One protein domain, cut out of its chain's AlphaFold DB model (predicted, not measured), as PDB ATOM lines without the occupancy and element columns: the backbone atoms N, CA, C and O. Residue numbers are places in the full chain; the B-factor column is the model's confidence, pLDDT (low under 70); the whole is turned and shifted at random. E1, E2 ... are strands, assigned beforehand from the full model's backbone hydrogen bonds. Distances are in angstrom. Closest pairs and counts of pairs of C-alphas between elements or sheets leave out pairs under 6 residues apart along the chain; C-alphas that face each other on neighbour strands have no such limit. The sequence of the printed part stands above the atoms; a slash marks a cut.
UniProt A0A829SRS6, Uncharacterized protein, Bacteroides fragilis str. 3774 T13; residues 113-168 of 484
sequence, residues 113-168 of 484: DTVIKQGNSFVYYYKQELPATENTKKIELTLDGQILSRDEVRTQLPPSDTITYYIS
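What this domain is: This is residues 113 to 168 of the 484 residues of an uncharacterized protein of Bacteroides fragilis str. 3774 T13 (UniProt A0A829SRS6). A short hairpin, E1 and E2, is set off to one side of a long, narrow, open hairpin, in which the printed part runs out through E3 and E4, turns, and comes back through E5 and E6. The long hairpin is paired as E4 with E5 near its turn and as E3 with E6 at the other end, and residues 117 to 122 of the short hairpin stick out free. The 56 printed residues hold no named helix and six strands, E1 to E6 in order, in three antiparallel sheets of two. The class is all strand, with 26 residues, under half, in named elements. The whole is only just extended, close to loose, with a radius of gyration of the C-alphas of 15.5 A, and a rod spanning 46 by 22 by 17 A.

Where its parts are: E1, residues 113 to 118, is 16.2 A long and begins at C-alpha 113 (166.800, 162.374, 89.221). E2, residues 121 to 126, measures 16.4 A. E3 is residues 138 to 141, 9.9 A; E4, 146 to 148, 6.4 A; E5, 154 to 156, 6.5 A. E6, residues 163 to 166, 10.1 A, ends at C-alpha 166 (144.618, 161.612, 86.700).

How they stand to each other: E1 and E2 form a hairpin, antiparallel at 163 degrees, with N 116 and O 123 2.9 A apart, within hydrogen-bond range. Both strands are apart from E3, E4, E5 and E6. E3 and E6 are antiparallel at 159 degrees, with N 141 and O 163 at 2.8 A. E4 and E5 form a hairpin, antiparallel at 160 degrees, with N 147 and O 155 at 2.8 A. E3 and E4 are apart, and so are E5 and E6.

The domain as a whole: The C-alphas farthest apart, of Asp 151 and Ser 168, are 46.6 A apart. The printed part has no cut. The link from E2 to E3, 11 residues, is long. The mean pLDDT of the printed part is 81.7, with residues 132 and 168 under 70.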
ATOM      1  N   ASP A 113     166.217 161.581  90.301       83.38
ATOM      2  CA  ASP A 113     166.800 162.374  89.221       83.38
ATOM      3  C   ASP A 113     167.931 163.264  89.749       83.38
ATOM      4  O   ASP A 113     169.084 163.105  89.355       83.38
ATOM      5  N   THR A 114     167.629 164.141  90.713       85.69
ATOM      6  CA  THR A 114     168.584 165.143  91.210       85.69
ATOM      7  C   THR A 114     168.534 165.264  92.732       85.69
ATOM      8  O   THR A 114     167.460 165.259  93.331       85.69
ATOM      9  N   VAL A 115     169.696 165.423  93.374       86.12
ATOM     10  CA  VAL A 115     169.809 165.732  94.809       86.12
ATOM     11  C   VAL A 115     170.452 167.099  94.977       86.12
ATOM     12  O   VAL A 115     171.581 167.315  94.540       86.12
ATOM     13  N   ILE A 116     169.749 168.020  95.630       89.25
ATOM     14  CA  ILE A 116     170.230 169.380  95.884       89.25
ATOM     15  C   ILE A 116     170.390 169.572  97.388       89.25
ATOM     16  O   ILE A 116     169.462 169.342  98.160       89.25
ATOM     17  N   LYS A 117     171.568 170.031  97.817       85.06
ATOM     18  CA  LYS A 117     171.796 170.456  99.199       85.06
ATOM     19  C   LYS A 117     171.439 171.937  99.333       85.06
ATOM     20  O   LYS A 117     172.137 172.784  98.782       85.06
ATOM     21  N   GLN A 118     170.380 172.249 100.074       86.00
ATOM     22  CA  GLN A 118     169.995 173.618 100.426       86.00
ATOM     23  C   GLN A 118     170.205 173.837 101.926       86.00
ATOM     24  O   GLN A 118     169.398 173.425 102.756       86.00
ATOM     25  N   GLY A 119     171.325 174.474 102.284       84.81
ATOM     26  CA  GLY A 119     171.683 174.737 103.680       84.81
ATOM     27  C   GLY A 119     171.823 173.448 104.496       84.81
ATOM     28  O   GLY A 119     172.710 172.633 104.226       84.81
ATOM     29  N   ASN A 120     170.938 173.280 105.485       86.25
ATOM     30  CA  ASN A 120     170.864 172.104 106.361       86.25
ATOM     31  C   ASN A 120     169.896 171.012 105.862       86.25
ATOM     32  O   ASN A 120     169.731 169.997 106.537       86.25
ATOM     33  N   SER A 121     169.265 171.203 104.701       83.19
ATOM     34  CA  SER A 121     168.273 170.287 104.132       83.19
ATOM     35  C   SER A 121     168.756 169.693 102.807       83.19
ATOM     36  O   SER A 121     169.470 170.336 102.032       83.19
ATOM     37  N   PHE A 122     168.345 168.456 102.533       83.19
ATOM     38  CA  PHE A 122     168.517 167.807 101.235       83.19
ATOM     39  C   PHE A 122     167.167 167.747 100.522       83.19
ATOM     40  O   PHE A 122     166.174 167.331 101.114       83.19
ATOM     41  N   VAL A 123     167.138 168.166  99.259       84.62
ATOM     42  CA  VAL A 123     165.960 168.126  98.388       84.62
ATOM     43  C   VAL A 123     166.201 167.083  97.306       84.62
ATOM     44  O   VAL A 123     167.204 167.146  96.594       84.62
ATOM     45  N   TYR A 124     165.283 166.129  97.194       83.88
ATOM     46  CA  TYR A 124     165.353 165.014  96.255       83.88
ATOM     47  C   TYR A 124     164.286 165.202  95.174       83.88
ATOM     48  O   TYR A 124     163.095 165.220  95.477       83.88
ATOM     49  N   TYR A 125     164.711 165.351  93.922       83.81
ATOM     50  CA  TYR A 125     163.828 165.421  92.761       83.81
ATOM     51  C   TYR A 125     163.708 164.045  92.124       83.81
ATOM     52  O   TYR A 125     164.715 163.383  91.866       83.81
ATOM     53  N   TYR A 126     162.476 163.638  91.843       82.75
ATOM     54  CA  TYR A 126     162.158 162.375  91.188       82.75
ATOM     55  C   TYR A 126     161.544 162.664  89.822       82.75
ATOM     56  O   TYR A 126     160.671 163.525  89.704       82.75
ATOM     57  N   LYS A 127     161.985 161.932  88.797       82.50
ATOM     58  CA  LYS A 127     161.414 162.005  87.450       82.50
ATOM     59  C   LYS A 127     161.183 160.591  86.931       82.50
ATOM     60  O   LYS A 127     162.127 159.816  86.800       82.50
ATOM     61  N   GLN A 128     159.933 160.285  86.596       81.62
ATOM     62  CA  GLN A 128     159.535 159.004  86.023       81.62
ATOM     63  C   GLN A 128     158.644 159.239  84.802       81.62
ATOM     64  O   GLN A 128     157.654 159.963  84.879       81.62
ATOM     65  N   GLU A 129     158.995 158.616  83.680       80.12
ATOM     66  CA  GLU A 129     158.185 158.609  82.461       80.12
ATOM     67  C   GLU A 129     157.435 157.274  82.388       80.12
ATOM     68  O   GLU A 129     158.045 156.209  82.480       80.12
ATOM     69  N   LEU A 130     156.106 157.330  82.275       78.44
ATOM     70  CA  LEU A 130     155.240 156.151  82.221       78.44
ATOM     71  C   LEU A 130     154.456 156.135  80.904       78.44
ATOM     72  O   LEU A 130     153.927 157.176  80.502       78.44
ATOM     73  N   PRO A 131     154.330 154.977  80.231       74.75
ATOM     74  CA  PRO A 131     153.533 154.884  79.019       74.75
ATOM     75  C   PRO A 131     152.037 155.057  79.329       74.75
ATOM     76  O   PRO A 131     151.464 154.401  80.207       74.75
ATOM     77  N   ALA A 132     151.374 155.923  78.561       69.56
ATOM     78  CA  ALA A 132     149.923 156.069  78.579       69.56
ATOM     79  C   ALA A 132     149.277 154.903  77.804       69.56
ATOM     80  O   ALA A 132     149.113 154.953  76.588       69.56
ATOM     81  N   THR A 133     148.950 153.827  78.517       71.81
ATOM     82  CA  THR A 133     148.285 152.622  78.012       71.81
ATOM     83  C   THR A 133     146.799 152.622  78.391       71.81
ATOM     84  O   THR A 133     146.295 153.528  79.058       71.81
ATOM     85  N   GLU A 134     146.071 151.580  77.984       70.50
ATOM     86  CA  GLU A 134     144.652 151.372  78.319       70.50
ATOM     87  C   GLU A 134     144.395 151.310  79.839       70.50
ATOM     88  O   GLU A 134     143.315 151.679  80.311       70.50
ATOM     89  N   ASN A 135     145.400 150.888  80.615       71.06
ATOM     90  CA  ASN A 135     145.293 150.675  82.059       71.06
ATOM     91  C   ASN A 135     145.782 151.862  82.905       71.06
ATOM     92  O   ASN A 135     145.471 151.920  84.093       71.06
ATOM     93  N   THR A 136     146.476 152.844  82.325       74.88
ATOM     94  CA  THR A 136     146.952 154.031  83.052       74.88
ATOM     95  C   THR A 136     145.930 155.167  82.969       74.88
ATOM     96  O   THR A 136     146.107 156.170  82.284       74.88
ATOM     97  N   LYS A 137     144.796 155.006  83.667       74.50
ATOM     98  CA  LYS A 137     143.814 156.097  83.868       74.50
ATOM     99  C   LYS A 137     144.149 156.959  85.092       74.50
ATOM    100  O   LYS A 137     143.912 158.166  85.082       74.50
ATOM    101  N   LYS A 138     144.701 156.325  86.126       81.88
ATOM    102  CA  LYS A 138     145.050 156.902  87.426       81.88
ATOM    103  C   LYS A 138     146.436 156.392  87.816       81.88
ATOM    104  O   LYS A 138     146.707 155.208  87.627       81.88
ATOM    105  N   ILE A 139     147.287 157.270  88.331       83.69
ATOM    106  CA  ILE A 139     148.590 156.921  88.902       83.69
ATOM    107  C   ILE A 139     148.575 157.349  90.365       83.69
ATOM    108  O   ILE A 139     148.245 158.490  90.674       83.69
ATOM    109  N   GLU A 140     148.924 156.429  91.252       84.56
ATOM    110  CA  GLU A 140     149.087 156.689  92.679       84.56
ATOM    111  C   GLU A 140     150.581 156.673  92.996       84.56
ATOM    112  O   GLU A 140     151.271 155.695  92.713       84.56
ATOM    113  N   LEU A 141     151.088 157.784  93.526       83.94
ATOM    114  CA  LEU A 141     152.476 157.938  93.932       83.94
ATOM    115  C   LEU A 141     152.541 157.967  95.455       83.94
ATOM    116  O   LEU A 141     152.064 158.914  96.076       83.94
ATOM    117  N   THR A 142     153.181 156.956  96.027       83.31
ATOM    118  CA  THR A 142     153.524 156.898  97.452       83.31
ATOM    119  C   THR A 142     155.040 156.889  97.570       83.31
ATOM    120  O   THR A 142     155.711 156.159  96.836       83.31
ATOM    121  N   LEU A 143     155.590 157.706  98.468       80.12
ATOM    122  CA  LEU A 143     157.026 157.763  98.716       80.12
ATOM    123  C   LEU A 143     157.327 157.222 100.114       80.12
ATOM    124  O   LEU A 143     157.005 157.852 101.122       80.12
ATOM    125  N   ASP A 144     157.986 156.070 100.150       79.88
ATOM    126  CA  ASP A 144     158.505 155.460 101.368       79.88
ATOM    127  C   ASP A 144     160.030 155.535 101.356       79.88
ATOM    128  O   ASP A 144     160.676 155.318 100.325       79.88
ATOM    129  N   GLY A 145     160.633 155.838 102.503       78.50
ATOM    130  CA  GLY A 145     162.080 155.957 102.598       78.50
ATOM    131  C   GLY A 145     162.633 155.501 103.940       78.50
ATOM    132  O   GLY A 145     161.979 155.584 104.973       78.50
ATOM    133  N   GLN A 146     163.877 155.034 103.916       85.56
ATOM    134  CA  GLN A 146     164.626 154.632 105.102       85.56
ATOM    135  C   GLN A 146     166.002 155.298 105.086       85.56
ATOM    136  O   GLN A 146     166.662 155.360 104.047       85.56
ATOM    137  N   ILE A 147     166.445 155.778 106.243       82.69
ATOM    138  CA  ILE A 147     167.794 156.295 106.455       82.69
ATOM    139  C   ILE A 147     168.643 155.162 107.029       82.69
ATOM    140  O   ILE A 147     168.308 154.595 108.071       82.69
ATOM    141  N   LEU A 148     169.753 154.851 106.362       86.75
ATOM    142  CA  LEU A 148     170.776 153.937 106.862       86.75
ATOM    143  C   LEU A 148     171.983 154.752 107.333       86.75
ATOM    144  O   LEU A 148     172.658 155.395 106.528       86.75
ATOM    145  N   SER A 149     172.246 154.728 108.637       84.44
ATOM    146  CA  SER A 149     173.432 155.366 109.225       84.44
ATOM    147  C   SER A 149     174.681 154.498 109.014       84.44
ATOM    148  O   SER A 149     174.564 153.295 108.778       84.44
ATOM    149  N   ARG A 150     175.892 155.071 109.134       85.81
ATOM    150  CA  ARG A 150     177.155 154.294 109.044       85.81
ATOM    151  C   ARG A 150     177.244 153.176 110.087       85.81
ATOM    152  O   ARG A 150     177.880 152.169 109.812       85.81
ATOM    153  N   ASP A 151     176.562 153.338 111.217       87.06
ATOM    154  CA  ASP A 151     176.496 152.360 112.311       87.06
ATOM    155  C   ASP A 151     175.419 151.278 112.086       87.06
ATOM    156  O   ASP A 151     174.954 150.649 113.031       87.06
ATOM    157  N   GLU A 152     174.950 151.110 110.844       84.50
ATOM    158  CA  GLU A 152     173.884 150.183 110.428       84.50
ATOM    159  C   GLU A 152     172.507 150.407 111.088       84.50
ATOM    160  O   GLU A 152     171.567 149.642 110.859       84.50
ATOM    161  N   VAL A 153     172.340 151.498 111.842       88.62
ATOM    162  CA  VAL A 153     171.047 151.907 112.398       88.62
ATOM    163  C   VAL A 153     170.114 152.321 111.261       88.62
ATOM    164  O   VAL A 153     170.426 153.221 110.472       88.62
ATOM    165  N   ARG A 154     168.960 151.650 111.193       88.81
ATOM    166  CA  ARG A 154     167.894 151.901 110.220       88.81
ATOM    167  C   ARG A 154     166.801 152.739 110.863       88.81
ATOM    168  O   ARG A 154     166.134 152.271 111.782       88.81
ATOM    169  N   THR A 155     166.584 153.935 110.335       86.19
ATOM    170  CA  THR A 155     165.499 154.820 110.765       86.19
ATOM    171  C   THR A 155     164.505 154.959 109.623       86.19
ATOM    172  O   THR A 155     164.876 155.403 108.538       86.19
ATOM    173  N   GLN A 156     163.252 154.566 109.843       82.62
ATOM    174  CA  GLN A 156     162.192 154.767 108.852       82.62
ATOM    175  C   GLN A 156     161.809 156.245 108.791       82.62
ATOM    176  O   GLN A 156     161.664 156.891 109.832       82.62
ATOM    177  N   LEU A 157     161.658 156.779 107.580       82.44
ATOM    178  CA  LEU A 157     161.043 158.088 107.390       82.44
ATOM    179  C   LEU A 157     159.534 157.981 107.653       82.44
ATOM    180  O   LEU A 157     158.960 156.900 107.485       82.44
ATOM    181  N   PRO A 158     158.878 159.072 108.086       81.50
ATOM    182  CA  PRO A 158     157.427 159.081 108.187       81.50
ATOM    183  C   PRO A 158     156.814 158.757 106.813       81.50
ATOM    184  O   PRO A 158     157.321 159.258 105.804       81.50
ATOM    185  N   PRO A 159     155.754 157.932 106.762       75.62
ATOM    186  CA  PRO A 159     155.076 157.631 105.509       75.62
ATOM    187  C   PRO A 159     154.530 158.930 104.913       75.62
ATOM    188  O   PRO A 159     153.962 159.758 105.631       75.62
ATOM    189  N   SER A 160     154.744 159.127 103.613       79.38
ATOM    190  CA  SER A 160     154.150 160.254 102.893       79.38
ATOM    191  C   SER A 160     152.736 159.906 102.425       79.38
ATOM    192  O   SER A 160     152.430 158.743 102.162       79.38
ATOM    193  N   ASP A 161     151.873 160.917 102.319       82.50
ATOM    194  CA  ASP A 161     150.548 160.737 101.727       82.50
ATOM    195  C   ASP A 161     150.653 160.334 100.252       82.50
ATOM    196  O   ASP A 161     151.527 160.789  99.508       82.50
ATOM    197  N   THR A 162     149.714 159.500  99.810       85.81
ATOM    198  CA  THR A 162     149.624 159.075  98.415       85.81
ATOM    199  C   THR A 162     149.068 160.199  97.543       85.81
ATOM    200  O   THR A 162     147.905 160.590  97.663       85.81
ATOM    201  N   ILE A 163     149.874 160.683  96.599       86.31
ATOM    202  CA  ILE A 163     149.439 161.659  95.597       86.31
ATOM    203  C   ILE A 163     148.776 160.916  94.438       86.31
ATOM    204  O   ILE A 163     149.339 159.979  93.873       86.31
ATOM    205  N   THR A 164     147.582 161.355  94.050       83.06
ATOM    206  CA  THR A 164     146.864 160.812  92.894       83.06
ATOM    207  C   THR A 164     147.008 161.730  91.684       83.06
ATOM    208  O   THR A 164     146.616 162.893  91.735       83.06
ATOM    209  N   TYR A 165     147.465 161.174  90.566       80.75
ATOM    210  CA  TYR A 165     147.453 161.815  89.256       80.75
ATOM    211  C   TYR A 165     146.375 161.186  88.370       80.75
ATOM    212  O   TYR A 165     146.295 159.964  88.229       80.75
ATOM    213  N   TYR A 166     145.567 162.028  87.728       76.44
ATOM    214  CA  TYR A 166     144.618 161.612  86.700       76.44
ATOM    215  C   TYR A 166     145.191 161.939  85.328       76.44
ATOM    216  O   TYR A 166     145.566 163.080  85.064       76.44
ATOM    217  N   ILE A 167     145.253 160.943  84.443       76.00
ATOM    218  CA  ILE A 167     145.748 161.161  83.083       76.00
ATOM    219  C   ILE A 167     144.613 161.760  82.262       76.00
ATOM    220  O   ILE A 167     143.681 161.044  81.862       76.00
ATOM    221  N   SER A 168     144.717 163.070  82.020       68.81
ATOM    222  CA  SER A 168     143.835 163.797  81.118       68.81
ATOM    223  C   SER A 168     143.808 163.108  79.749       68.81
ATOM    224  O   SER A 168     144.815 162.626  79.232       68.81
TER     225      SER A 168